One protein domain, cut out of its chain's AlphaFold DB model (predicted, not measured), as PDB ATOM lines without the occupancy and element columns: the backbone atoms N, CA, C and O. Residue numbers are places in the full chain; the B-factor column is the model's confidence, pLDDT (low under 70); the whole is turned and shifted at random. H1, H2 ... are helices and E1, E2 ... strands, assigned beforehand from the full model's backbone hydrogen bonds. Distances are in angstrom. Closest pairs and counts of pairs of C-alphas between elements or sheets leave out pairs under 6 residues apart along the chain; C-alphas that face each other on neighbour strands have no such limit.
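Overview. This is residues 3 to 198 of the 198 residues of an uncharacterized protein of Shewanella sp. S-1 (UniProt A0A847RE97). Six helices pack into a bundle: H1, H3, H7 and H8 run lengthwise, and a helical hairpin of H5 and H6 packs on H3, with H6 slanting across H3 and also meeting H7. A small hairpin of strands E1 and E2 lies at one end, near residues 175 to 179 of H8, and the short H2 lies at the opposite end. The printed part has 196 residues, with two named strands in an antiparallel sheet, order E1 - E2, and then eight named helices along the chain; the class is mostly helix. The whole is compact, with a radius of gyration of the C-alphas of 17.8 A and spans of 53 by 38 by 28 A.

Arrangement. E1, residues 3 to 5, and E2, residues 8 to 11, form an antiparallel hairpin; N 3 and O 10 are 2.9 A apart and N 10 and O 3 are 2.8 A apart, within hydrogen-bond range. The closest C-alphas of E1 and H8, residues 175 to 196, are those of Lys 3 and Ile 175, 6.5 A apart. H3, residues 59 to 85, is the hub, touching six other helices. H1, residues 17 to 41, touches H3 at a shallow tilt of 26 degrees, opposite ways, with closest C-alphas Val 24 and Ala 66 at 5.0 A. H1 touches H8 with its residues 25 to 36 alone, the same way at a shallow tilt of 10 degrees, closest at the C-alphas of Asn 29 and Val 191, 5.7 A. H7, residues 153 to 170, forms a helical hairpin with H8, closest at C-alphas 164 and 177, 4.7 A. H5, residues 97 to 107, and H6, residues 118 to 136, form another, closest at C-alphas 98 and 123, 5.9 A. H6 touches H3 at a steep tilt of 56 degrees, with its residues 126 to 130 alone, closest at C-alphas 130 and 68, 7.0 A. H4, residues 88 to 91, touches H3, closest at C-alphas 91 and 79, 5.3 A. H2, residues 49 to 55, only just touches H3, with 3 pairs of C-alphas within 8 A, only at the corner, closest at C-alphas 53 and 59, 5.5 A. Every O i to N i+4 pair is within hydrogen-bond range in H1, H2, H5, H6, H7 and H8; H3 has 22 of 23, and H4 is too short for such a pair.

Along the chain. E1 begins at C-alpha 3 (13.939, 59.374, 9.132). From first to last C-alpha H3 measures 39.6 A, H1 36.2 A, H8 31.6 A, H7 26.3 A and H6 26.1 A. H8 ends at C-alpha 196 (46.669, 43.153, 12.715).

Size, cuts and confidence. The C-alphas farthest apart, of Asp 6 and Glu 46, are 56.5 A apart. The printed part has no cut. H6 to H7 is a long link, residues 137 to 152. The pLDDT is under 70 at residues 44 to 46, 48 to 49 and 134 to 150.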
ATOM      1  N   LYS A   3      14.168  57.962   8.813       81.12
ATOM      2  CA  LYS A   3      13.939  59.374   9.132       81.12
ATOM      3  C   LYS A   3      13.949  59.565  10.639       81.12
ATOM      4  O   LYS A   3      13.635  58.637  11.373       81.12
ATOM      5  N   GLU A   4      14.299  60.764  11.069       80.50
ATOM      6  CA  GLU A   4      14.222  61.179  12.464       80.50
ATOM      7  C   GLU A   4      12.910  61.948  12.632       80.50
ATOM      8  O   GLU A   4      12.676  62.942  11.942       80.50
ATOM      9  N   ILE A   5      12.013  61.421  13.464       81.81
ATOM     10  CA  ILE A   5      10.701  61.999  13.768       81.81
ATOM     11  C   ILE A   5      10.613  62.050  15.287       81.81
ATOM     12  O   ILE A   5      10.754  61.015  15.926       81.81
ATOM     13  N   ASP A   6      10.434  63.241  15.858       84.44
ATOM     14  CA  ASP A   6      10.361  63.440  17.314       84.44
ATOM     15  C   ASP A   6      11.550  62.819  18.084       84.44
ATOM     16  O   ASP A   6      11.381  62.239  19.150       84.44
ATOM     17  N   CYS A   7      12.766  62.949  17.529       82.81
ATOM     18  CA  CYS A   7      14.021  62.357  18.028       82.81
ATOM     19  C   CYS A   7      14.112  60.819  17.958       82.81
ATOM     20  O   CYS A   7      15.136  60.261  18.352       82.81
ATOM     21  N   ASP A   8      13.111  60.140  17.393       84.94
ATOM     22  CA  ASP A   8      13.137  58.700  17.151       84.94
ATOM     23  C   ASP A   8      13.515  58.374  15.700       84.94
ATOM     24  O   ASP A   8      13.057  58.999  14.737       84.94
ATOM     25  N   LEU A   9      14.344  57.339  15.525       82.12
ATOM     26  CA  LEU A   9      14.680  56.795  14.210       82.12
ATOM     27  C   LEU A   9      13.564  55.863  13.726       82.12
ATOM     28  O   LEU A   9      13.417  54.738  14.201       82.12
ATOM     29  N   VAL A  10      12.817  56.312  12.720       83.88
ATOM     30  CA  VAL A  10      11.692  55.577  12.137       83.88
ATOM     31  C   VAL A  10      12.041  55.083  10.735       83.88
ATOM     32  O   VAL A  10      12.494  55.836   9.866       83.88
ATOM     33  N   GLN A  11      11.784  53.801  10.473       80.44
ATOM     34  CA  GLN A  11      11.862  53.237   9.127       80.44
ATOM     35  C   GLN A  11      10.593  53.578   8.341       80.44
ATOM     36  O   GLN A  11       9.537  52.992   8.546       80.44
ATOM     37  N   VAL A  12      10.713  54.500   7.387       79.94
ATOM     38  CA  VAL A  12       9.592  54.939   6.535       79.94
ATOM     39  C   VAL A  12       9.499  54.170   5.215       79.94
ATOM     40  O   VAL A  12       8.512  54.279   4.490       79.94
ATOM     41  N   ARG A  13      10.536  53.397   4.869       74.62
ATOM     42  CA  ARG A  13      10.546  52.510   3.698       74.62
ATOM     43  C   ARG A  13      11.514  51.358   3.899       74.62
ATOM     44  O   ARG A  13      12.654  51.586   4.302       74.62
ATOM     45  N   GLU A  14      11.100  50.148   3.556       75.12
ATOM     46  CA  GLU A  14      11.987  48.991   3.455       75.12
ATOM     47  C   GLU A  14      12.661  48.959   2.084       75.12
ATOM     48  O   GLU A  14      11.993  49.045   1.056       75.12
ATOM     49  N   THR A  15      13.995  48.928   2.066       71.88
ATOM     50  CA  THR A  15      14.771  49.111   0.825       71.88
ATOM     51  C   THR A  15      15.813  48.017   0.615       71.88
ATOM     52  O   THR A  15      16.615  48.086  -0.309       71.88
ATOM     53  N   GLY A  16      15.825  46.994   1.481       84.25
ATOM     54  CA  GLY A  16      16.768  45.871   1.432       84.25
ATOM     55  C   GLY A  16      18.238  46.246   1.668       84.25
ATOM     56  O   GLY A  16      19.055  45.356   1.882       84.25
ATOM     57  N   LEU A  17      18.582  47.540   1.691       91.00
ATOM     58  CA  LEU A  17      19.954  48.040   1.778       91.00
ATOM     59  C   LEU A  17      20.714  47.454   2.973       91.00
ATOM     60  O   LEU A  17      21.827  46.972   2.800       91.00
ATOM     61  N   GLY A  18      20.094  47.389   4.154       90.56
ATOM     62  CA  GLY A  18      20.713  46.781   5.336       90.56
ATOM     63  C   GLY A  18      21.054  45.297   5.148       90.56
ATOM     64  O   GLY A  18      22.123  44.855   5.566       90.56
ATOM     65  N   MET A  19      20.202  44.528   4.459       92.69
ATOM     66  CA  MET A  19      20.494  43.126   4.132       92.69
ATOM     67  C   MET A  19      21.647  43.010   3.130       92.69
ATOM     68  O   MET A  19      22.514  42.156   3.298       92.69
ATOM     69  N   ILE A  20      21.691  43.886   2.123       94.81
ATOM     70  CA  ILE A  20      22.770  43.917   1.126       94.81
ATOM     71  C   ILE A  20      24.104  44.273   1.798       94.81
ATOM     72  O   ILE A  20      25.097  43.574   1.598       94.81
ATOM     73  N   LEU A  21      24.126  45.306   2.646       95.69
ATOM     74  CA  LEU A  21      25.320  45.715   3.394       95.69
ATOM     75  C   LEU A  21      25.807  44.611   4.334       95.69
ATOM     76  O   LEU A  21      27.007  44.353   4.405       95.69
ATOM     77  N   ARG A  22      24.886  43.896   4.993       96.19
ATOM     78  CA  ARG A  22      25.231  42.738   5.826       96.19
ATOM     79  C   ARG A  22      25.980  41.667   5.035       96.19
ATOM     80  O   ARG A  22      26.923  41.092   5.567       96.19
ATOM     81  N   VAL A  23      25.605  41.408   3.779       96.88
ATOM     82  CA  VAL A  23      26.340  40.457   2.929       96.88
ATOM     83  C   VAL A  23      27.772  40.933   2.697       96.88
ATOM     84  O   VAL A  23      28.689  40.135   2.874       96.88
ATOM     85  N   VAL A  24      27.982  42.214   2.372       96.56
ATOM     86  CA  VAL A  24      29.334  42.772   2.168       96.56
ATOM     87  C   VAL A  24      30.184  42.636   3.435       96.56
ATOM     88  O   VAL A  24      31.311  42.152   3.356       96.56
ATOM     89  N   ILE A  25      29.625  42.968   4.604       97.62
ATOM     90  CA  ILE A  25      30.301  42.827   5.905       97.62
ATOM     91  C   ILE A  25      30.687  41.367   6.176       97.62
ATOM     92  O   ILE A  25      31.817  41.085   6.569       97.62
ATOM     93  N   LEU A  26      29.777  40.418   5.932       97.00
ATOM     94  CA  LEU A  26      30.054  38.992   6.124       97.00
ATOM     95  C   LEU A  26      31.161  38.485   5.192       97.00
ATOM     96  O   LEU A  26      31.996  37.688   5.622       97.00
ATOM     97  N   GLN A  27      31.193  38.949   3.937       95.44
ATOM     98  CA  GLN A  27      32.280  38.599   3.022       95.44
ATOM     99  C   GLN A  27      33.614  39.192   3.474       95.44
ATOM    100  O   GLN A  27      34.623  38.501   3.385       95.44
ATOM    101  N   ALA A  28      33.622  40.429   3.981       94.69
ATOM    102  CA  ALA A  28      34.827  41.084   4.485       94.69
ATOM    103  C   ALA A  28      35.414  40.361   5.706       94.69
ATOM    104  O   ALA A  28      36.597  40.033   5.697       94.69
ATOM    105  N   ASN A  29      34.582  40.027   6.697       94.88
ATOM    106  CA  ASN A  29      35.023  39.283   7.881       94.88
ATOM    107  C   ASN A  29      35.542  37.890   7.520       94.88
ATOM    108  O   ASN A  29      36.635  37.511   7.920       94.88
ATOM    109  N   GLY A  30      34.783  37.128   6.725       93.88
ATOM    110  CA  GLY A  30      35.210  35.783   6.343       93.88
ATOM    111  C   GLY A  30      36.470  35.781   5.476       93.88
ATOM    112  O   GLY A  30      37.280  34.870   5.585       93.88
ATOM    113  N   TRP A  31      36.660  36.806   4.643       91.88
ATOM    114  CA  TRP A  31      37.895  36.979   3.884       91.88
ATOM    115  C   TRP A  31      39.082  37.314   4.789       91.88
ATOM    116  O   TRP A  31      40.168  36.801   4.552       91.88
ATOM    117  N   ALA A  32      38.886  38.134   5.824       91.69
ATOM    118  CA  ALA A  32      39.945  38.473   6.772       91.69
ATOM    119  C   ALA A  32      40.443  37.235   7.537       91.69
ATOM    120  O   ALA A  32      41.649  37.048   7.674       91.69
ATOM    121  N   GLU A  33      39.528  36.360   7.965       92.75
ATOM    122  CA  GLU A  33      39.869  35.084   8.613       92.75
ATOM    123  C   GLU A  33      40.615  34.135   7.667       92.75
ATOM    124  O   GLU A  33      41.664  33.597   8.021       92.75
ATOM    125  N   ASP A  34      40.117  33.971   6.436       90.12
ATOM    126  CA  ASP A  34      40.791  33.155   5.421       90.12
ATOM    127  C   ASP A  34      42.192  33.721   5.116       90.12
ATOM    128  O   ASP A  34      43.168  32.978   5.032       90.12
ATOM    129  N   PHE A  35      42.327  35.047   5.012       87.56
ATOM    130  CA  PHE A  35      43.607  35.712   4.773       87.56
ATOM    131  C   PHE A  35      44.582  35.471   5.925       87.56
ATOM    132  O   PHE A  35      45.725  35.082   5.688       87.56
ATOM    133  N   LYS A  36      44.120  35.635   7.171       87.75
ATOM    134  CA  LYS A  36      44.898  35.324   8.371       87.75
ATOM    135  C   LYS A  36      45.398  33.885   8.340       87.75
ATOM    136  O   LYS A  36      46.590  33.661   8.530       87.75
ATOM    137  N   PHE A  37      44.523  32.923   8.058       89.25
ATOM    138  CA  PHE A  37      44.904  31.517   7.945       89.25
ATOM    139  C   PHE A  37      45.975  31.292   6.867       89.25
ATOM    140  O   PHE A  37      47.008  30.676   7.137       89.25
ATOM    141  N   LEU A  38      45.761  31.824   5.661       86.31
ATOM    142  CA  LEU A  38      46.664  31.625   4.529       86.31
ATOM    143  C   LEU A  38      48.047  32.240   4.776       86.31
ATOM    144  O   LEU A  38      49.042  31.623   4.414       86.31
ATOM    145  N   VAL A  39      48.127  33.400   5.434       84.38
ATOM    146  CA  VAL A  39      49.404  34.052   5.786       84.38
ATOM    147  C   VAL A  39      50.145  33.329   6.920       84.38
ATOM    148  O   VAL A  39      51.368  33.388   6.985       84.38
ATOM    149  N   HIS A  40      49.444  32.613   7.804       85.62
ATOM    150  CA  HIS A  40      50.104  31.737   8.782       85.62
ATOM    151  C   HIS A  40      50.617  30.442   8.143       85.62
ATOM    152  O   HIS A  40      51.644  29.905   8.558       85.62
ATOM    153  N   LYS A  41      49.882  29.910   7.158       86.44
ATOM    154  CA  LYS A  41      50.212  28.646   6.489       86.44
ATOM    155  C   LYS A  41      51.308  28.801   5.433       86.44
ATOM    156  O   LYS A  41      52.140  27.909   5.279       86.44
ATOM    157  N   TYR A  42      51.296  29.911   4.705       82.44
ATOM    158  CA  TYR A  42      52.218  30.220   3.620       82.44
ATOM    159  C   TYR A  42      52.977  31.501   3.938       82.44
ATOM    160  O   TYR A  42      52.427  32.412   4.550       82.44
ATOM    161  N   ALA A  43      54.221  31.620   3.471       70.00
ATOM    162  CA  ALA A  43      54.923  32.889   3.575       70.00
ATOM    163  C   ALA A  43      54.120  34.002   2.860       70.00
ATOM    164  O   ALA A  43      53.525  33.755   1.800       70.00
ATOM    165  N   PRO A  44      54.099  35.236   3.399       61.56
ATOM    166  CA  PRO A  44      53.507  36.371   2.706       61.56
ATOM    167  C   PRO A  44      54.074  36.472   1.280       61.56
ATOM    168  O   PRO A  44      55.290  36.501   1.103       61.56
ATOM    169  N   ASN A  45      53.196  36.547   0.272       59.50
ATOM    170  CA  ASN A  45      53.494  36.548  -1.179       59.50
ATOM    171  C   ASN A  45      53.751  35.186  -1.841       59.50
ATOM    172  O   ASN A  45      53.940  35.144  -3.056       59.50
ATOM    173  N   GLU A  46      53.700  34.084  -1.097       68.38
ATOM    174  CA  GLU A  46      53.878  32.738  -1.656       68.38
ATOM    175  C   GLU A  46      52.581  31.930  -1.726       68.38
ATOM    176  O   GLU A  46      52.637  30.777  -2.128       68.38
ATOM    177  N   ILE A  47      51.424  32.513  -1.377       70.50
ATOM    178  CA  ILE A  47      50.110  31.847  -1.431       70.50
ATOM    179  C   ILE A  47      49.721  31.599  -2.901       70.50
ATOM    180  O   ILE A  47      49.333  32.547  -3.593       70.50
ATOM    181  N   PRO A  48      49.774  30.356  -3.412       69.38
ATOM    182  CA  PRO A  48      49.332  30.061  -4.768       69.38
ATOM    183  C   PRO A  48      47.803  30.087  -4.805       69.38
ATOM    184  O   PRO A  48      47.165  29.503  -3.931       69.38
ATOM    185  N   ILE A  49      47.205  30.733  -5.811       68.00
ATOM    186  CA  ILE A  49      45.739  30.883  -5.924       68.00
ATOM    187  C   ILE A  49      45.033  29.521  -5.872       68.00
ATOM    188  O   ILE A  49      44.085  29.356  -5.110       68.00
ATOM    189  N   ASP A  50      45.551  28.532  -6.603       70.88
ATOM    190  CA  ASP A  50      44.983  27.179  -6.632       70.88
ATOM    191  C   ASP A  50      44.979  26.525  -5.241       70.88
ATOM    192  O   ASP A  50      44.052  25.798  -4.897       70.88
ATOM    193  N   ASN A  51      45.976  26.826  -4.402       75.38
ATOM    194  CA  ASN A  51      46.027  26.325  -3.030       75.38
ATOM    195  C   ASN A  51      45.127  27.135  -2.089       75.38
ATOM    196  O   ASN A  51      44.567  26.564  -1.158       75.38
ATOM    197  N   ALA A  52      44.958  28.437  -2.338       76.75
ATOM    198  CA  ALA A  52      44.057  29.280  -1.561       76.75
ATOM    199  C   ALA A  52      42.610  28.795  -1.673       76.75
ATOM    200  O   ALA A  52      41.943  28.673  -0.654       76.75
ATOM    201  N   ASP A  53      42.140  28.452  -2.876       79.00
ATOM    202  CA  ASP A  53      40.797  27.889  -3.059       79.00
ATOM    203  C   ASP A  53      40.693  26.424  -2.574       79.00
ATOM    204  O   ASP A  53      39.598  25.959  -2.277       79.00
ATOM    205  N   ILE A  54      41.793  25.673  -2.435       84.06
ATOM    206  CA  ILE A  54      41.760  24.342  -1.794       84.06
ATOM    207  C   ILE A  54      41.592  24.477  -0.276       84.06
ATOM    208  O   ILE A  54      40.766  23.791   0.328       84.06
ATOM    209  N   ASP A  55      42.378  25.355   0.338       86.88
ATOM    210  CA  ASP A  55      42.410  25.535   1.788       86.88
ATOM    211  C   ASP A  55      41.251  26.379   2.316       86.88
ATOM    212  O   ASP A  55      40.734  26.139   3.408       86.88
ATOM    213  N   CYS A  56      40.825  27.349   1.516       88.69
ATOM    214  CA  CYS A  56      39.709  28.238   1.768       88.69
ATOM    215  C   CYS A  56      38.746  28.145   0.569       88.69
ATOM    216  O   CYS A  56      38.762  29.022  -0.291       88.69
ATOM    217  N   PRO A  57      37.852  27.133   0.510       84.19
ATOM    218  CA  PRO A  57      36.987  26.838  -0.649       84.19
ATOM    219  C   PRO A  57      36.116  27.974  -1.188       84.19
ATOM    220  O   PRO A  57      35.574  27.877  -2.286       84.19
ATOM    221  N   ASN A  58      35.939  29.041  -0.413       84.88
ATOM    222  CA  ASN A  58      35.161  30.205  -0.815       84.88
ATOM    223  C   ASN A  58      36.026  31.425  -1.133       84.88
ATOM    224  O   ASN A  58      35.450  32.482  -1.383       84.88
ATOM    225  N   TRP A  59      37.357  31.312  -1.125       85.06
ATOM    226  CA  TRP A  59      38.279  32.437  -1.237       85.06
ATOM    227  C   TRP A  59      37.922  33.331  -2.415       85.06
ATOM    228  O   TRP A  59      37.489  34.463  -2.201       85.06
ATOM    229  N   THR A  60      37.966  32.805  -3.639       82.38
ATOM    230  CA  THR A  60      37.591  33.553  -4.847       82.38
ATOM    231  C   THR A  60      36.126  34.013  -4.807       82.38
ATOM    232  O   THR A  60      35.805  35.149  -5.169       82.38
ATOM    233  N   GLY A  61      35.224  33.171  -4.294       86.38
ATOM    234  CA  GLY A  61      33.798  33.484  -4.159       86.38
ATOM    235  C   GLY A  61      33.522  34.741  -3.327       86.38
ATOM    236  O   GLY A  61      32.675  35.553  -3.707       86.38
ATOM    237  N   ARG A  62      34.270  34.967  -2.239       89.19
ATOM    238  CA  ARG A  62      34.092  36.143  -1.370       89.19
ATOM    239  C   ARG A  62      34.334  37.455  -2.104       89.19
ATOM    240  O   ARG A  62      33.581  38.404  -1.895       89.19
ATOM    241  N   TRP A  63      35.334  37.508  -2.985       87.38
ATOM    242  CA  TRP A  63      35.633  38.698  -3.794       87.38
ATOM    243  C   TRP A  63      34.466  39.034  -4.712       87.38
ATOM    244  O   TRP A  63      33.982  40.165  -4.731       87.38
ATOM    245  N   LEU A  64      33.964  38.026  -5.425       86.94
ATOM    246  CA  LEU A  64      32.867  38.189  -6.373       86.94
ATOM    247  C   LEU A  64      31.588  38.653  -5.687       86.94
ATOM    248  O   LEU A  64      30.920  39.578  -6.161       86.94
ATOM    249  N   ILE A  65      31.260  38.027  -4.554       91.62
ATOM    250  CA  ILE A  65      30.084  38.383  -3.766       91.62
ATOM    251  C   ILE A  65      30.251  39.804  -3.219       91.62
ATOM    252  O   ILE A  65      29.355  40.625  -3.404       91.62
ATOM    253  N   ALA A  66      31.398  40.143  -2.622       92.69
ATOM    254  CA  ALA A  66      31.637  41.474  -2.068       92.69
ATOM    255  C   ALA A  66      31.522  42.577  -3.129       92.69
ATOM    256  O   ALA A  66      30.799  43.552  -2.920       92.69
ATOM    257  N   GLN A  67      32.158  42.412  -4.290       91.00
ATOM    258  CA  GLN A  67      32.114  43.392  -5.381       91.00
ATOM    259  C   GLN A  67      30.695  43.563  -5.942       91.00
ATOM    260  O   GLN A  67      30.235  44.688  -6.164       91.00
ATOM    261  N   THR A  68      29.972  42.455  -6.135       91.12
ATOM    262  CA  THR A  68      28.593  42.468  -6.647       91.12
ATOM    263  C   THR A  68      27.652  43.166  -5.671       91.12
ATOM    264  O   THR A  68      26.943  44.097  -6.059       91.12
ATOM    265  N   PHE A  69      27.681  42.770  -4.398       94.06
ATOM    266  CA  PHE A  69      26.805  43.339  -3.375       94.06
ATOM    267  C   PHE A  69      27.170  44.786  -3.036       94.06
ATOM    268  O   PHE A  69      26.279  45.575  -2.740       94.06
ATOM    269  N   THR A  70      28.437  45.179  -3.174       94.94
ATOM    270  CA  THR A  70      28.844  46.589  -3.078       94.94
ATOM    271  C   THR A  70      28.172  47.430  -4.151       94.94
ATOM    272  O   THR A  70      27.574  48.460  -3.847       94.94
ATOM    273  N   ALA A  71      28.195  46.979  -5.406       92.56
ATOM    274  CA  ALA A  71      27.527  47.701  -6.479       92.56
ATOM    275  C   ALA A  71      26.001  47.756  -6.276       92.56
ATOM    276  O   ALA A  71      25.405  48.812  -6.473       92.56
ATOM    277  N   MET A  72      25.381  46.662  -5.816       92.69
ATOM    278  CA  MET A  72      23.950  46.638  -5.483       92.69
ATOM    279  C   MET A  72      23.598  47.588  -4.331       92.69
ATOM    280  O   MET A  72      22.566  48.252  -4.386       92.69
ATOM    281  N   ALA A  73      24.446  47.682  -3.302       94.62
ATOM    282  CA  ALA A  73      24.233  48.591  -2.179       94.62
ATOM    283  C   ALA A  73      24.256  50.052  -2.640       94.62
ATOM    284  O   ALA A  73      23.383  50.828  -2.262       94.62
ATOM    285  N   LEU A  74      25.213  50.409  -3.503       94.62
ATOM    286  CA  LEU A  74      25.297  51.742  -4.097       94.62
ATOM    287  C   LEU A  74      24.075  52.048  -4.969       94.62
ATOM    288  O   LEU A  74      23.492  53.120  -4.849       94.62
ATOM    289  N   GLU A  75      23.649  51.105  -5.812       92.00
ATOM    290  CA  GLU A  75      22.451  51.254  -6.648       92.00
ATOM    291  C   GLU A  75      21.191  51.485  -5.800       92.00
ATOM    292  O   GLU A  75      20.446  52.431  -6.062       92.00
ATOM    293  N   ALA A  76      20.986  50.676  -4.755       91.81
ATOM    294  CA  ALA A  76      19.855  50.811  -3.838       91.81
ATOM    295  C   ALA A  76      19.890  52.147  -3.079       91.81
ATOM    296  O   ALA A  76      18.886  52.855  -3.023       91.81
ATOM    297  N   PHE A  77      21.057  52.523  -2.550       93.75
ATOM    298  CA  PHE A  77      21.232  53.782  -1.834       93.75
ATOM    299  C   PHE A  77      20.971  54.997  -2.732       93.75
ATOM    300  O   PHE A  77      20.196  55.879  -2.366       93.75
ATOM    301  N   TYR A  78      21.557  55.035  -3.931       93.38
ATOM    302  CA  TYR A  78      21.354  56.142  -4.865       93.38
ATOM    303  C   TYR A  78      19.904  56.249  -5.328       93.38
ATOM    304  O   TYR A  78      19.390  57.357  -5.466       93.38
ATOM    305  N   TYR A  79      19.237  55.118  -5.562       90.31
ATOM    306  CA  TYR A  79      17.821  55.104  -5.911       90.31
ATOM    307  C   TYR A  79      16.969  55.733  -4.804       90.31
ATOM    308  O   TYR A  79      16.176  56.636  -5.075       90.31
ATOM    309  N   ASP A  80      17.171  55.306  -3.555       89.12
ATOM    310  CA  ASP A  80      16.455  55.858  -2.404       89.12
ATOM    311  C   ASP A  80      16.708  57.357  -2.234       89.12
ATOM    312  O   ASP A  80      15.759  58.116  -2.028       89.12
ATOM    313  N   TYR A  81      17.966  57.779  -2.376       91.50
ATOM    314  CA  TYR A  81      18.361  59.176  -2.252       91.50
ATOM    315  C   TYR A  81      17.709  60.057  -3.330       91.50
ATOM    316  O   TYR A  81      17.171  61.119  -3.025       91.50
ATOM    317  N   VAL A  82      17.667  59.602  -4.590       90.69
ATOM    318  CA  VAL A  82      16.970  60.334  -5.667       90.69
ATOM    319  C   VAL A  82      15.471  60.426  -5.398       90.69
ATOM    320  O   VAL A  82      14.884  61.482  -5.629       90.69
ATOM    321  N   ILE A  83      14.831  59.359  -4.900       88.19
ATOM    322  CA  ILE A  83      13.401  59.428  -4.559       88.19
ATOM    323  C   ILE A  83      13.141  60.491  -3.494       88.19
ATOM    324  O   ILE A  83      12.104  61.148  -3.542       88.19
ATOM    325  N   GLU A  84      14.044  60.637  -2.529       85.81
ATOM    326  CA  GLU A  84      13.893  61.628  -1.470       85.81
ATOM    327  C   GLU A  84      14.048  63.065  -1.973       85.81
ATOM    328  O   GLU A  84      13.298  63.939  -1.544       85.81
ATOM    329  N   LYS A  85      14.995  63.311  -2.885       85.31
ATOM    330  CA  LYS A  85      15.294  64.661  -3.384       85.31
ATOM    331  C   LYS A  85      14.410  65.108  -4.547       85.31
ATOM    332  O   LYS A  85      14.216  66.306  -4.729       85.31
ATOM    333  N   GLU A  86      13.893  64.176  -5.341       84.50
ATOM    334  CA  GLU A  86      13.131  64.486  -6.552       84.50
ATOM    335  C   GLU A  86      11.815  63.701  -6.637       84.50
ATOM    336  O   GLU A  86      10.811  64.067  -6.034       84.50
ATOM    337  N   SER A  87      11.782  62.657  -7.469       77.00
ATOM    338  CA  SER A  87      10.589  61.884  -7.782       77.00
ATOM    339  C   SER A  87      10.954  60.469  -8.214       77.00
ATOM    340  O   SER A  87      12.055  60.191  -8.702       77.00
ATOM    341  N   LYS A  88       9.981  59.561  -8.091       78.00
ATOM    342  CA  LYS A  88      10.125  58.160  -8.502       78.00
ATOM    343  C   LYS A  88      10.543  58.020  -9.973       78.00
ATOM    344  O   LYS A  88      11.428  57.228 -10.275       78.00
ATOM    345  N   THR A  89       9.984  58.840 -10.865       79.56
ATOM    346  CA  THR A  89      10.285  58.803 -12.306       79.56
ATOM    347  C   THR A  89      11.765  59.061 -12.597       79.56
ATOM    348  O   THR A  89      12.359  58.381 -13.427       79.56
ATOM    349  N   LYS A  90      12.399  60.012 -11.896       78.38
ATOM    350  CA  LYS A  90      13.833  60.288 -12.077       78.38
ATOM    351  C   LYS A  90      14.729  59.234 -11.419       78.38
ATOM    352  O   LYS A  90      15.825  58.951 -11.922       78.38
ATOM    353  N   ALA A  91      14.264  58.608 -10.341       74.94
ATOM    354  CA  ALA A  91      14.961  57.489  -9.716       74.94
ATOM    355  C   ALA A  91      15.005  56.256 -10.637       74.94
ATOM    356  O   ALA A  91      16.038  55.601 -10.738       74.94
ATOM    357  N   GLU A  92      13.935  55.988 -11.386       80.62
ATOM    358  CA  GLU A  92      13.834  54.839 -12.302       80.62
ATOM    359  C   GLU A  92      14.661  54.973 -13.592       80.62
ATOM    360  O   GLU A  92      14.875  53.978 -14.292       80.62
ATOM    361  N   ASN A  93      15.182  56.166 -13.903       81.69
ATOM    362  CA  ASN A  93      16.043  56.365 -15.068       81.69
ATOM    363  C   ASN A  93      17.292  55.477 -14.985       81.69
ATOM    364  O   ASN A  93      18.119  55.621 -14.089       81.69
ATOM    365  N   LYS A  94      17.462  54.559 -15.939       72.44
ATOM    366  CA  LYS A  94      18.609  53.645 -15.947       72.44
ATOM    367  C   LYS A  94      19.900  54.407 -16.233       72.44
ATOM    368  O   LYS A  94      20.101  54.918 -17.330       72.44
ATOM    369  N   CYS A  95      20.814  54.410 -15.275       79.19
ATOM    370  CA  CYS A  95      22.185  54.869 -15.462       79.19
ATOM    371  C   CYS A  95      23.134  53.990 -14.647       79.19
ATOM    372  O   CYS A  95      22.723  53.300 -13.714       79.19
ATOM    373  N   SER A  96      24.411  53.967 -15.031       84.31
ATOM    374  CA  SER A  96      25.401  53.211 -14.263       84.31
ATOM    375  C   SER A  96      25.608  53.845 -12.879       84.31
ATOM    376  O   SER A  96      25.474  55.066 -12.766       84.31
ATOM    377  N   PRO A  97      26.011  53.072 -11.853       84.94
ATOM    378  CA  PRO A  97      26.233  53.605 -10.505       84.94
ATOM    379  C   PRO A  97      27.226  54.771 -10.480       84.94
ATOM    380  O   PRO A  97      27.052  55.721  -9.732       84.94
ATOM    381  N   VAL A  98      28.238  54.725 -11.351       91.31
ATOM    382  CA  VAL A  98      29.280  55.755 -11.481       91.31
ATOM    383  C   VAL A  98      28.704  57.066 -12.015       91.31
ATOM    384  O   VAL A  98      28.946  58.129 -11.452       91.31
ATOM    385  N   VAL A  99      27.891  56.985 -13.071       91.31
ATOM    386  CA  VAL A  99      27.214  58.158 -13.652       91.31
ATOM    387  C   VAL A  99      26.188  58.720 -12.669       91.31
ATOM    388  O   VAL A  99      26.069  59.933 -12.527       91.31
ATOM    389  N   ARG A 100      25.465  57.846 -11.955       92.38
ATOM    390  CA  ARG A 100      24.529  58.270 -10.911       92.38
ATOM    391  C   ARG A 100      25.252  58.998  -9.782       92.38
ATOM    392  O   ARG A 100      24.785  60.051  -9.373       92.38
ATOM    393  N   TYR A 101      26.378  58.465  -9.315       94.94
ATOM    394  CA  TYR A 101      27.202  59.105  -8.296       94.94
ATOM    395  C   TYR A 101      27.660  60.497  -8.732       94.94
ATOM    396  O   TYR A 101      27.468  61.439  -7.974       94.94
ATOM    397  N   GLN A 102      28.193  60.640  -9.953       94.94
ATOM    398  CA  GLN A 102      28.608  61.945 -10.476       94.94
ATOM    399  C   GLN A 102      27.463  62.956 -10.414       94.94
ATOM    400  O   GLN A 102      27.605  64.011  -9.805       94.94
ATOM    401  N   TYR A 103      26.309  62.590 -10.977       93.31
ATOM    402  CA  TYR A 103      25.124  63.439 -10.960       93.31
ATOM    403  C   TYR A 103      24.723  63.842  -9.535       93.31
ATOM    404  O   TYR A 103      24.456  65.016  -9.283       93.31
ATOM    405  N   LEU A 104      24.699  62.888  -8.598       94.81
ATOM    406  CA  LEU A 104      24.328  63.152  -7.210       94.81
ATOM    407  C   LEU A 104      25.327  64.074  -6.506       94.81
ATOM    408  O   LEU A 104      24.915  65.010  -5.823       94.81
ATOM    409  N   ALA A 105      26.619  63.821  -6.696       94.94
ATOM    410  CA  ALA A 105      27.691  64.588  -6.087       94.94
ATOM    411  C   ALA A 105      27.710  66.041  -6.589       94.94
ATOM    412  O   ALA A 105      27.795  66.961  -5.781       94.94
ATOM    413  N   GLU A 106      27.555  66.254  -7.898       94.88
ATOM    414  CA  GLU A 106      27.525  67.592  -8.504       94.88
ATOM    415  C   GLU A 106      26.226  68.343  -8.173       94.88
ATOM    416  O   GLU A 106      26.254  69.522  -7.831       94.88
ATOM    417  N   THR A 107      25.076  67.663  -8.243       93.00
ATOM    418  CA  THR A 107      23.761  68.324  -8.154       93.00
ATOM    419  C   THR A 107      23.304  68.550  -6.716       93.00
ATOM    420  O   THR A 107      22.733  69.595  -6.418       93.00
ATOM    421  N   TYR A 108      23.515  67.574  -5.826       93.38
ATOM    422  CA  TYR A 108      22.968  67.611  -4.463       93.38
ATOM    423  C   TYR A 108      24.018  67.798  -3.381       93.38
ATOM    424  O   TYR A 108      23.680  68.311  -2.321       93.38
ATOM    425  N   LEU A 109      25.259  67.374  -3.625       94.69
ATOM    426  CA  LEU A 109      26.338  67.453  -2.634       94.69
ATOM    427  C   LEU A 109      27.317  68.606  -2.913       94.69
ATOM    428  O   LEU A 109      28.322  68.731  -2.215       94.69
ATOM    429  N   GLY A 110      27.058  69.421  -3.945       92.81
ATOM    430  CA  GLY A 110      27.844  70.613  -4.279       92.81
ATOM    431  C   GLY A 110      29.306  70.343  -4.649       92.81
ATOM    432  O   GLY A 110      30.137  71.242  -4.537       92.81
ATOM    433  N   GLN A 111      29.644  69.117  -5.055       94.19
ATOM    434  CA  GLN A 111      31.011  68.747  -5.412       94.19
ATOM    435  C   GLN A 111      31.378  69.264  -6.808       94.19
ATOM    436  O   GLN A 111      30.571  69.223  -7.735       94.19
ATOM    437  N   ILE A 112      32.627  69.703  -6.974       92.25
ATOM    438  CA  ILE A 112      33.183  70.181  -8.248       92.25
ATOM    439  C   ILE A 112      34.284  69.209  -8.688       92.25
ATOM    440  O   ILE A 112      34.971  68.639  -7.843       92.25
ATOM    441  N   ASN A 113      34.463  69.017 -10.001       91.12
ATOM    442  CA  ASN A 113      35.472  68.115 -10.583       91.12
ATOM    443  C   ASN A 113      35.370  66.674 -10.054       91.12
ATOM    444  O   ASN A 113      36.373  66.014  -9.781       91.12
ATOM    445  N   VAL A 114      34.143  66.162  -9.911       92.81
ATOM    446  CA  VAL A 114      33.886  64.838  -9.324       92.81
ATOM    447  C   VAL A 114      34.638  63.730 -10.056       92.81
ATOM    448  O   VAL A 114      35.110  62.792  -9.414       92.81
ATOM    449  N   THR A 115      34.805  63.848 -11.373       92.88
ATOM    450  CA  THR A 115      35.503  62.859 -12.206       92.88
ATOM    451  C   THR A 115      36.972  62.660 -11.845       92.88
ATOM    452  O   THR A 115      37.516  61.594 -12.135       92.88
ATOM    453  N   ASP A 116      37.584  63.655 -11.203       92.25
ATOM    454  CA  ASP A 116      38.998  63.649 -10.829       92.25
ATOM    455  C   ASP A 116      39.196  63.195  -9.376       92.25
ATOM    456  O   ASP A 116      40.325  62.992  -8.934       92.25
ATOM    457  N   SER A 117      38.105  63.009  -8.622       93.69
ATOM    458  CA  SER A 117      38.168  62.538  -7.239       93.69
ATOM    459  C   SER A 117      38.575  61.064  -7.150       93.69
ATOM    460  O   SER A 117      38.104  60.219  -7.921       93.69
ATOM    461  N   ASP A 118      39.367  60.727  -6.129       92.25
ATOM    462  CA  ASP A 118      39.777  59.344  -5.846       92.25
ATOM    463  C   ASP A 118      38.573  58.402  -5.718       92.25
ATOM    464  O   ASP A 118      38.588  57.278  -6.224       92.25
ATOM    465  N   LEU A 119      37.493  58.874  -5.088       93.50
ATOM    466  CA  LEU A 119      36.274  58.093  -4.904       93.50
ATOM    467  C   LEU A 119      35.600  57.762  -6.244       93.50
ATOM    468  O   LEU A 119      35.182  56.624  -6.462       93.50
ATOM    469  N   TYR A 120      35.541  58.716  -7.179       94.50
ATOM    470  CA  TYR A 120      35.016  58.460  -8.520       94.50
ATOM    471  C   TYR A 120      35.876  57.451  -9.288       94.50
ATOM    472  O   TYR A 120      35.342  56.525  -9.910       94.50
ATOM    473  N   ILE A 121      37.203  57.592  -9.219       92.56
ATOM    474  CA  ILE A 121      38.152  56.674  -9.861       92.56
ATOM    475  C   ILE A 121      37.954  55.250  -9.328       92.56
ATOM    476  O   ILE A 121      37.862  54.305 -10.117       92.56
ATOM    477  N   GLN A 122      37.790  55.091  -8.011       91.81
ATOM    478  CA  GLN A 122      37.506  53.796  -7.393       91.81
ATOM    479  C   GLN A 122      36.157  53.220  -7.851       91.81
ATOM    480  O   GLN A 122      36.088  52.070  -8.287       91.81
ATOM    481  N   LEU A 123      35.081  54.010  -7.847       92.94
ATOM    482  CA  LEU A 123      33.766  53.566  -8.330       92.94
ATOM    483  C   LEU A 123      33.814  53.116  -9.802       92.94
ATOM    484  O   LEU A 123      33.220  52.097 -10.179       92.94
ATOM    485  N   LYS A 124      34.557  53.840 -10.646       91.69
ATOM    486  CA  LYS A 124      34.786  53.486 -12.053       91.69
ATOM    487  C   LYS A 124      35.566  52.178 -12.196       91.69
ATOM    488  O   LYS A 124      35.221  51.356 -13.053       91.69
ATOM    489  N   ALA A 125      36.581  51.969 -11.363       88.75
ATOM    490  CA  ALA A 125      37.372  50.746 -11.351       88.75
ATOM    491  C   ALA A 125      36.540  49.530 -10.901       88.75
ATOM    492  O   ALA A 125      36.543  48.518 -11.603       88.75
ATOM    493  N   LEU A 126      35.733  49.652  -9.837       89.75
ATOM    494  CA  LEU A 126      34.792  48.609  -9.404       89.75
ATOM    495  C   LEU A 126      33.831  48.214 -10.536       89.75
ATOM    496  O   LEU A 126      33.654  47.034 -10.833       89.75
ATOM    497  N   ASN A 127      33.223  49.197 -11.210       87.38
ATOM    498  CA  ASN A 127      32.295  48.928 -12.310       87.38
ATOM    499  C   ASN A 127      32.991  48.257 -13.511       87.38
ATOM    500  O   ASN A 127      32.395  47.399 -14.163       87.38
ATOM    501  N   THR A 128      34.247  48.616 -13.791       84.94
ATOM    502  CA  THR A 128      35.066  47.960 -14.825       84.94
ATOM    503  C   THR A 128      35.357  46.505 -14.462       84.94
ATOM    504  O   THR A 128      35.118  45.620 -15.281       84.94
ATOM    505  N   LEU A 129      35.797  46.242 -13.227       81.56
ATOM    506  CA  LEU A 129      36.074  44.890 -12.735       81.56
ATOM    507  C   LEU A 129      34.830  44.004 -12.785       81.56
ATOM    508  O   LEU A 129      34.884  42.916 -13.350       81.56
ATOM    509  N   ARG A 130      33.684  44.506 -12.307       80.44
ATOM    510  CA  ARG A 130      32.400  43.790 -12.369       80.44
ATOM    511  C   ARG A 130      32.055  43.382 -13.802       80.44
ATOM    512  O   ARG A 130      31.667  42.244 -14.039       80.44
ATOM    513  N   ARG A 131      32.201  44.300 -14.767       79.00
ATOM    514  CA  ARG A 131      31.940  44.012 -16.188       79.00
ATOM    515  C   ARG A 131      32.909  42.972 -16.739       79.00
ATOM    516  O   ARG A 131      32.462  42.028 -17.379       79.00
ATOM    517  N   HIS A 132      34.207  43.117 -16.481       75.69
ATOM    518  CA  HIS A 132      35.198  42.133 -16.918       75.69
ATOM    519  C   HIS A 132      34.932  40.754 -16.325       75.69
ATOM    520  O   HIS A 132      35.028  39.768 -17.046       75.69
ATOM    521  N   TRP A 133      34.528  40.664 -15.061       72.06
ATOM    522  CA  TRP A 133      34.193  39.376 -14.476       72.06
ATOM    523  C   TRP A 133      32.961  38.743 -15.130       72.06
ATOM    524  O   TRP A 133      33.023  37.610 -15.605       72.06
ATOM    525  N   VAL A 134      31.860  39.497 -15.210       66.94
ATOM    526  CA  VAL A 134      30.589  39.021 -15.779       66.94
ATOM    527  C   VAL A 134      30.747  38.576 -17.234       66.94
ATOM    528  O   VAL A 134      30.138  37.587 -17.636       66.94
ATOM    529  N   HIS A 135      31.554  39.290 -18.021       66.75
ATOM    530  CA  HIS A 135      31.671  39.039 -19.457       66.75
ATOM    531  C   HIS A 135      32.855  38.148 -19.843       66.75
ATOM    532  O   HIS A 135      32.728  37.376 -20.789       66.75
ATOM    533  N   ASN A 136      33.973  38.207 -19.112       61.44
ATOM    534  CA  ASN A 136      35.218  37.551 -19.519       61.44
ATOM    535  C   ASN A 136      35.674  36.445 -18.555       61.44
ATOM    536  O   ASN A 136      36.550  35.673 -18.929       61.44
ATOM    537  N   LYS A 137      35.115  36.353 -17.333       64.06
ATOM    538  CA  LYS A 137      35.536  35.403 -16.274       64.06
ATOM    539  C   LYS A 137      37.057  35.363 -16.032       64.06
ATOM    540  O   LYS A 137      37.592  34.351 -15.598       64.06
ATOM    541  N   SER A 138      37.761  36.448 -16.355       56.50
ATOM    542  CA  SER A 138      39.222  36.467 -16.507       56.50
ATOM    543  C   SER A 138      39.902  37.489 -15.598       56.50
ATOM    544  O   SER A 138      40.998  37.960 -15.900       56.50
ATOM    545  N   THR A 139      39.225  37.945 -14.546       57.66
ATOM    546  CA  THR A 139      39.852  38.859 -13.591       57.66
ATOM    547  C   THR A 139      40.840  38.058 -12.756       57.66
ATOM    548  O   THR A 139      40.427  37.147 -12.046       57.66
ATOM    549  N   ASP A 140      42.126  38.402 -12.852       57.00
ATOM    550  CA  ASP A 140      43.191  37.844 -12.014       57.00
ATOM    551  C   ASP A 140      42.968  38.270 -10.553       57.00
ATOM    552  O   ASP A 140      43.511  39.268 -10.076       57.00
ATOM    553  N   LEU A 141      42.118  37.532  -9.846       57.75
ATOM    554  CA  LEU A 141      41.959  37.628  -8.402       57.75
ATOM    555  C   LEU A 141      43.120  36.853  -7.766       57.75
ATOM    556  O   LEU A 141      43.338  35.695  -8.094       57.75
ATOM    557  N   GLY A 142      43.890  37.488  -6.879       48.91
ATOM    558  CA  GLY A 142      44.852  36.764  -6.040       48.91
ATOM    559  C   GLY A 142      46.338  36.815  -6.408       48.91
ATOM    560  O   GLY A 142      47.130  36.091  -5.813       48.91
ATOM    561  N   LYS A 143      46.775  37.694  -7.322       48.72
ATOM    562  CA  LYS A 143      48.211  38.023  -7.453       48.72
ATOM    563  C   LYS A 143      48.600  39.033  -6.365       48.72
ATOM    564  O   LYS A 143      48.425  40.239  -6.540       48.72
ATOM    565  N   TYR A 144      49.067  38.549  -5.213       57.19
ATOM    566  CA  TYR A 144      49.312  39.400  -4.044       57.19
ATOM    567  C   TYR A 144      50.716  40.008  -3.993       57.19
ATOM    568  O   TYR A 144      51.726  39.331  -4.144       57.19
ATOM    569  N   SER A 145      50.736  41.306  -3.678       46.34
ATOM    570  CA  SER A 145      51.767  41.917  -2.827       46.34
ATOM    571  C   SER A 145      51.165  42.790  -1.709       46.34
ATOM    572  O   SER A 145      51.910  43.389  -0.945       46.34
ATOM    573  N   CYS A 146      49.833  42.964  -1.674       51.41
ATOM    574  CA  CYS A 146      49.123  43.779  -0.684       51.41
ATOM    575  C   CYS A 146      47.615  43.417  -0.676       51.41
ATOM    576  O   CYS A 146      47.045  43.297  -1.769       51.41
ATOM    577  N   PRO A 147      46.963  43.264   0.495       51.75
ATOM    578  CA  PRO A 147      45.510  43.046   0.631       51.75
ATOM    579  C   PRO A 147      44.642  44.165   0.024       51.75
ATOM    580  O   PRO A 147      43.458  43.957  -0.250       51.75
ATOM    581  N   ASP A 148      45.252  45.319  -0.256       58.16
ATOM    582  CA  ASP A 148      44.627  46.490  -0.877       58.16
ATOM    583  C   ASP A 148      44.718  46.504  -2.414       58.16
ATOM    584  O   ASP A 148      44.582  47.547  -3.060       58.16
ATOM    585  N   LYS A 149      44.990  45.368  -3.052       59.50
ATOM    586  CA  LYS A 149      44.948  45.270  -4.515       59.50
ATOM    587  C   LYS A 149      43.657  44.574  -4.954       59.50
ATOM    588  O   LYS A 149      43.256  43.579  -4.365       59.50
ATOM    589  N   TYR A 150      43.055  45.070  -6.040       66.94
ATOM    590  CA  TYR A 150      41.940  44.440  -6.772       66.94
ATOM    591  C   TYR A 150      40.544  44.433  -6.111       66.94
ATOM    592  O   TYR A 150      39.776  43.506  -6.352       66.94
ATOM    593  N   PHE A 151      40.160  45.464  -5.349       80.69
ATOM    594  CA  PHE A 151      38.845  45.525  -4.679       80.69
ATOM    595  C   PHE A 151      38.570  44.269  -3.850       80.69
ATOM    596  O   PHE A 151      37.601  43.539  -4.091       80.69
ATOM    597  N   SER A 152      39.440  44.025  -2.870       85.50
ATOM    598  CA  SER A 152      39.207  42.994  -1.861       85.50
ATOM    599  C   SER A 152      37.888  43.227  -1.122       85.50
ATOM    600  O   SER A 152      37.354  44.345  -1.128       85.50
ATOM    601  N   PRO A 153      37.333  42.201  -0.457       91.19
ATOM    602  CA  PRO A 153      36.175  42.384   0.411       91.19
ATOM    603  C   PRO A 153      36.356  43.512   1.444       91.19
ATOM    604  O   PRO A 153      35.427  44.291   1.659       91.19
ATOM    605  N   GLY A 154      37.564  43.681   1.999       91.12
ATOM    606  CA  GLY A 154      37.899  44.822   2.861       91.12
ATOM    607  C   GLY A 154      37.834  46.173   2.134       91.12
ATOM    608  O   GLY A 154      37.231  47.121   2.633       91.12
ATOM    609  N   GLN A 155      38.357  46.265   0.909       90.38
ATOM    610  CA  GLN A 155      38.270  47.494   0.107       90.38
ATOM    611  C   GLN A 155      36.850  47.825  -0.357       90.38
ATOM    612  O   GLN A 155      36.487  48.992  -0.470       90.38
ATOM    613  N   CYS A 156      36.023  46.814  -0.610       93.75
ATOM    614  CA  CYS A 156      34.601  46.997  -0.883       93.75
ATOM    615  C   CYS A 156      33.898  47.686   0.300       93.75
ATOM    616  O   CYS A 156      33.124  48.629   0.117       93.75
ATOM    617  N   LEU A 157      34.239  47.271   1.522       94.56
ATOM    618  CA  LEU A 157      33.772  47.899   2.755       94.56
ATOM    619  C   LEU A 157      34.320  49.333   2.919       94.56
ATOM    620  O   LEU A 157      33.571  50.236   3.308       94.56
ATOM    621  N   ALA A 158      35.601  49.560   2.591       93.88
ATOM    622  CA  ALA A 158      36.252  50.882   2.527       93.88
ATOM    623  C   ALA A 158      35.529  51.851   1.592       93.88
ATOM    624  O   ALA A 158      35.228  52.991   1.964       93.88
ATOM    625  N   LEU A 159      35.188  51.371   0.399       95.25
ATOM    626  CA  LEU A 159      34.506  52.148  -0.620       95.25
ATOM    627  C   LEU A 159      33.116  52.587  -0.157       95.25
ATOM    628  O   LEU A 159      32.795  53.770  -0.245       95.25
ATOM    629  N   LEU A 160      32.305  51.658   0.364       97.00
ATOM    630  CA  LEU A 160      30.963  51.977   0.862       97.00
ATOM    631  C   LEU A 160      31.023  53.028   1.967       97.00
ATOM    632  O   LEU A 160      30.301  54.018   1.911       97.00
ATOM    633  N   THR A 161      31.930  52.851   2.925       97.00
ATOM    634  CA  THR A 161      32.121  53.807   4.023       97.00
ATOM    635  C   THR A 161      32.493  55.191   3.508       97.00
ATOM    636  O   THR A 161      31.934  56.183   3.965       97.00
ATOM    637  N   SER A 162      33.379  55.263   2.511       96.75
ATOM    638  CA  SER A 162      33.776  56.529   1.885       96.75
ATOM    639  C   SER A 162      32.604  57.211   1.175       96.75
ATOM    640  O   SER A 162      32.430  58.421   1.313       96.75
ATOM    641  N   VAL A 163      31.760  56.447   0.469       97.06
ATOM    642  CA  VAL A 163      30.535  56.975  -0.151       97.06
ATOM    643  C   VAL A 163      29.575  57.502   0.911       97.06
ATOM    644  O   VAL A 163      29.161  58.654   0.827       97.06
ATOM    645  N   PHE A 164      29.237  56.710   1.929       97.12
ATOM    646  CA  PHE A 164      28.304  57.150   2.967       97.12
ATOM    647  C   PHE A 164      28.830  58.365   3.738       97.12
ATOM    648  O   PHE A 164      28.077  59.310   3.963       97.12
ATOM    649  N   ARG A 165      30.132  58.411   4.040       97.19
ATOM    650  CA  ARG A 165      30.770  59.581   4.655       97.19
ATOM    651  C   ARG A 165      30.653  60.830   3.784       97.19
ATOM    652  O   ARG A 165      30.365  61.900   4.317       97.19
ATOM    653  N   LEU A 166      30.849  60.721   2.467       96.75
ATOM    654  CA  LEU A 166      30.678  61.859   1.556       96.75
ATOM    655  C   LEU A 166      29.246  62.403   1.615       96.75
ATOM    656  O   LEU A 166      29.062  63.614   1.724       96.75
ATOM    657  N   PHE A 167      28.248  61.520   1.550       96.69
ATOM    658  CA  PHE A 167      26.841  61.919   1.592       96.69
ATOM    659  C   PHE A 167      26.481  62.563   2.929       96.69
ATOM    660  O   PHE A 167      25.913  63.644   2.929       96.69
ATOM    661  N   GLU A 168      26.863  61.972   4.058       95.88
ATOM    662  CA  GLU A 168      26.615  62.561   5.380       95.88
ATOM    663  C   GLU A 168      27.301  63.923   5.563       95.88
ATOM    664  O   GLU A 168      26.712  64.840   6.135       95.88
ATOM    665  N   SER A 169      28.542  64.064   5.083       95.69
ATOM    666  CA  SER A 169      29.324  65.296   5.266       95.69
ATOM    667  C   SER A 169      28.776  66.468   4.454       95.69
ATOM    668  O   SER A 169      28.969  67.613   4.845       95.69
ATOM    669  N   ASN A 170      28.120  66.188   3.324       95.62
ATOM    670  CA  ASN A 170      27.608  67.211   2.406       95.62
ATOM    671  C   ASN A 170      26.074  67.328   2.424       95.62
ATOM    672  O   ASN A 170      25.530  68.315   1.938       95.62
ATOM    673  N   ASP A 171      25.376  66.350   2.999       93.75
ATOM    674  CA  ASP A 171      23.942  66.369   3.259       93.75
ATOM    675  C   ASP A 171      23.644  65.772   4.642       93.75
ATOM    676  O   ASP A 171      23.314  64.593   4.796       93.75
ATOM    677  N   HIS A 172      23.701  66.623   5.667       89.69
ATOM    678  CA  HIS A 172      23.428  66.240   7.056       89.69
ATOM    679  C   HIS A 172      21.992  65.746   7.295       89.69
ATOM    680  O   HIS A 172      21.729  65.114   8.317       89.69
ATOM    681  N   SER A 173      21.061  66.003   6.367       89.38
ATOM    682  CA  SER A 173      19.702  65.454   6.448       89.38
ATOM    683  C   SER A 173      19.643  63.967   6.069       89.38
ATOM    684  O   SER A 173      18.668  63.284   6.390       89.38
ATOM    685  N   CYS A 174      20.694  63.427   5.439       91.38
ATOM    686  CA  CYS A 174      20.768  62.031   5.023       91.38
ATOM    687  C   CYS A 174      21.131  61.099   6.193       91.38
ATOM    688  O   CYS A 174      22.229  60.548   6.282       91.38
ATOM    689  N   ILE A 175      20.170  60.861   7.088       91.00
ATOM    690  CA  ILE A 175      20.335  60.007   8.281       91.00
ATOM    691  C   ILE A 175      20.791  58.589   7.922       91.00
ATOM    692  O   ILE A 175      21.595  57.985   8.631       91.00
ATOM    693  N   VAL A 176      20.300  58.060   6.799       91.50
ATOM    694  CA  VAL A 176      20.691  56.744   6.279       91.50
ATOM    695  C   VAL A 176      22.203  56.662   6.056       91.50
ATOM    696  O   VAL A 176      22.799  55.632   6.364       91.50
ATOM    697  N   ALA A 177      22.821  57.735   5.554       94.25
ATOM    698  CA  ALA A 177      24.256  57.766   5.319       94.25
ATOM    699  C   ALA A 177      25.050  57.744   6.628       94.25
ATOM    700  O   ALA A 177      25.964  56.933   6.752       94.25
ATOM    701  N   ARG A 178      24.635  58.532   7.628       94.44
ATOM    702  CA  ARG A 178      25.223  58.520   8.978       94.44
ATOM    703  C   ARG A 178      25.171  57.130   9.613       94.44
ATOM    704  O   ARG A 178      26.206  56.565   9.953       94.44
ATOM    705  N   VAL A 179      23.972  56.546   9.704       93.25
ATOM    706  CA  VAL A 179      23.757  55.251  10.372       93.25
ATOM    707  C   VAL A 179      24.560  54.138   9.700       93.25
ATOM    708  O   VAL A 179      25.228  53.355  10.375       93.25
ATOM    709  N   TYR A 180      24.528  54.048   8.366       94.69
ATOM    710  CA  TYR A 180      25.283  53.001   7.683       94.69
ATOM    711  C   TYR A 180      26.788  53.255   7.683       94.69
ATOM    712  O   TYR A 180      27.529  52.281   7.784       94.69
ATOM    713  N   ARG A 181      27.258  54.509   7.638       96.50
ATOM    714  CA  ARG A 181      28.684  54.809   7.825       96.50
ATOM    715  C   ARG A 181      29.178  54.251   9.159       96.50
ATOM    716  O   ARG A 181      30.165  53.529   9.156       96.50
ATOM    717  N   GLU A 182      28.488  54.530  10.265       95.69
ATOM    718  CA  GLU A 182      28.881  54.059  11.603       95.69
ATOM    719  C   GLU A 182      28.959  52.527  11.677       95.69
ATOM    720  O   GLU A 182      29.946  51.968  12.157       95.69
ATOM    721  N   ILE A 183      27.955  51.834  11.130       95.56
ATOM    722  CA  ILE A 183      27.937  50.364  11.070       95.56
ATOM    723  C   ILE A 183      29.124  49.828  10.256       95.56
ATOM    724  O   ILE A 183      29.756  48.842  10.644       95.56
ATOM    725  N   LEU A 184      29.422  50.451   9.115       96.69
ATOM    726  CA  LEU A 184      30.500  50.009   8.235       96.69
ATOM    727  C   LEU A 184      31.883  50.316   8.820       96.69
ATOM    728  O   LEU A 184      32.780  49.490   8.678       96.69
ATOM    729  N   GLU A 185      32.057  51.440   9.517       96.44
ATOM    730  CA  GLU A 185      33.293  51.764  10.240       96.44
ATOM    731  C   GLU A 185      33.572  50.764  11.361       96.44
ATOM    732  O   GLU A 185      34.695  50.275  11.483       96.44
ATOM    733  N   GLN A 186      32.547  50.377  12.127       96.31
ATOM    734  CA  GLN A 186      32.698  49.327  13.134       96.31
ATOM    735  C   GLN A 186      33.121  47.999  12.492       96.31
ATOM    736  O   GLN A 186      34.016  47.316  12.990       96.31
ATOM    737  N   ALA A 187      32.509  47.633  11.363       95.56
ATOM    738  CA  ALA A 187      32.887  46.431  10.629       95.56
ATOM    739  C   ALA A 187      34.327  46.507  10.081       95.56
ATOM    740  O   ALA A 187      35.036  45.504  10.105       95.56
ATOM    741  N   GLN A 188      34.780  47.677   9.622       93.75
ATOM    742  CA  GLN A 188      36.164  47.879   9.180       93.75
ATOM    743  C   GLN A 188      37.164  47.720  10.310       93.75
ATOM    744  O   GLN A 188      38.197  47.092  10.097       93.75
ATOM    745  N   SER A 189      36.859  48.266  11.491       94.38
ATOM    746  CA  SER A 189      37.702  48.083  12.674       94.38
ATOM    747  C   SER A 189      37.881  46.598  12.969       94.38
ATOM    748  O   SER A 189      39.007  46.136  13.082       94.38
ATOM    749  N   ASN A 190      36.791  45.827  12.961       93.88
ATOM    750  CA  ASN A 190      36.859  44.388  13.209       93.88
ATOM    751  C   ASN A 190      37.722  43.653  12.162       93.88
ATOM    752  O   ASN A 190      38.533  42.804  12.519       93.88
ATOM    753  N   VAL A 191      37.576  43.978  10.871       92.69
ATOM    754  CA  VAL A 191      38.414  43.404   9.799       92.69
ATOM    755  C   VAL A 191      39.889  43.745  10.010       92.69
ATOM    756  O   VAL A 191      40.753  42.886   9.833       92.69
ATOM    757  N   LYS A 192      40.180  44.990  10.399       89.88
ATOM    758  CA  LYS A 192      41.535  45.459  10.687       89.88
ATOM    759  C   LYS A 192      42.138  44.715  11.876       89.88
ATOM    760  O   LYS A 192      43.248  44.217  11.746       89.88
ATOM    761  N   ASP A 193      41.387  44.536  12.959       90.69
ATOM    762  CA  ASP A 193      41.829  43.792  14.143       90.69
ATOM    763  C   ASP A 193      42.162  42.323  13.807       90.69
ATOM    764  O   ASP A 193      43.162  41.777  14.274       90.69
ATOM    765  N   ILE A 194      41.372  41.673  12.942       88.50
ATOM    766  CA  ILE A 194      41.666  40.305  12.476       88.50
ATOM    767  C   ILE A 194      43.010  40.260  11.734       88.50
ATOM    768  O   ILE A 194      43.803  39.347  11.961       88.50
ATOM    769  N   ILE A 195      43.286  41.246  10.878       84.12
ATOM    770  CA  ILE A 195      44.515  41.296  10.073       84.12
ATOM    771  C   ILE A 195      45.733  41.724  10.909       84.12
ATOM    772  O   ILE A 195      46.816  41.189  10.711       84.12
ATOM    773  N   GLU A 196      45.580  42.654  11.854       81.94
ATOM    774  CA  GLU A 196      46.669  43.153  12.715       81.94
ATOM    775  C   GLU A 196      47.086  42.156  13.809       81.94
ATOM    776  O   GLU A 196      48.107  42.347  14.462       81.94
ATOM    777  N   THR A 197      46.320  41.077  14.003       76.81
ATOM    778  CA  THR A 197      46.676  39.961  14.900       76.81
ATOM    779  C   THR A 197      47.486  38.850  14.213       76.81
ATOM    780  O   THR A 197      47.561  37.740  14.746       76.81
ATOM    781  N   ILE A 198      48.044  39.129  13.029       73.25
ATOM    782  CA  ILE A 198      49.006  38.295  12.282       73.25
ATOM    783  C   ILE A 198      50.426  38.718  12.661       73.25
ATOM    784  O   ILE A 198      51.232  37.820  12.987       73.25
TER     785      ILE A 198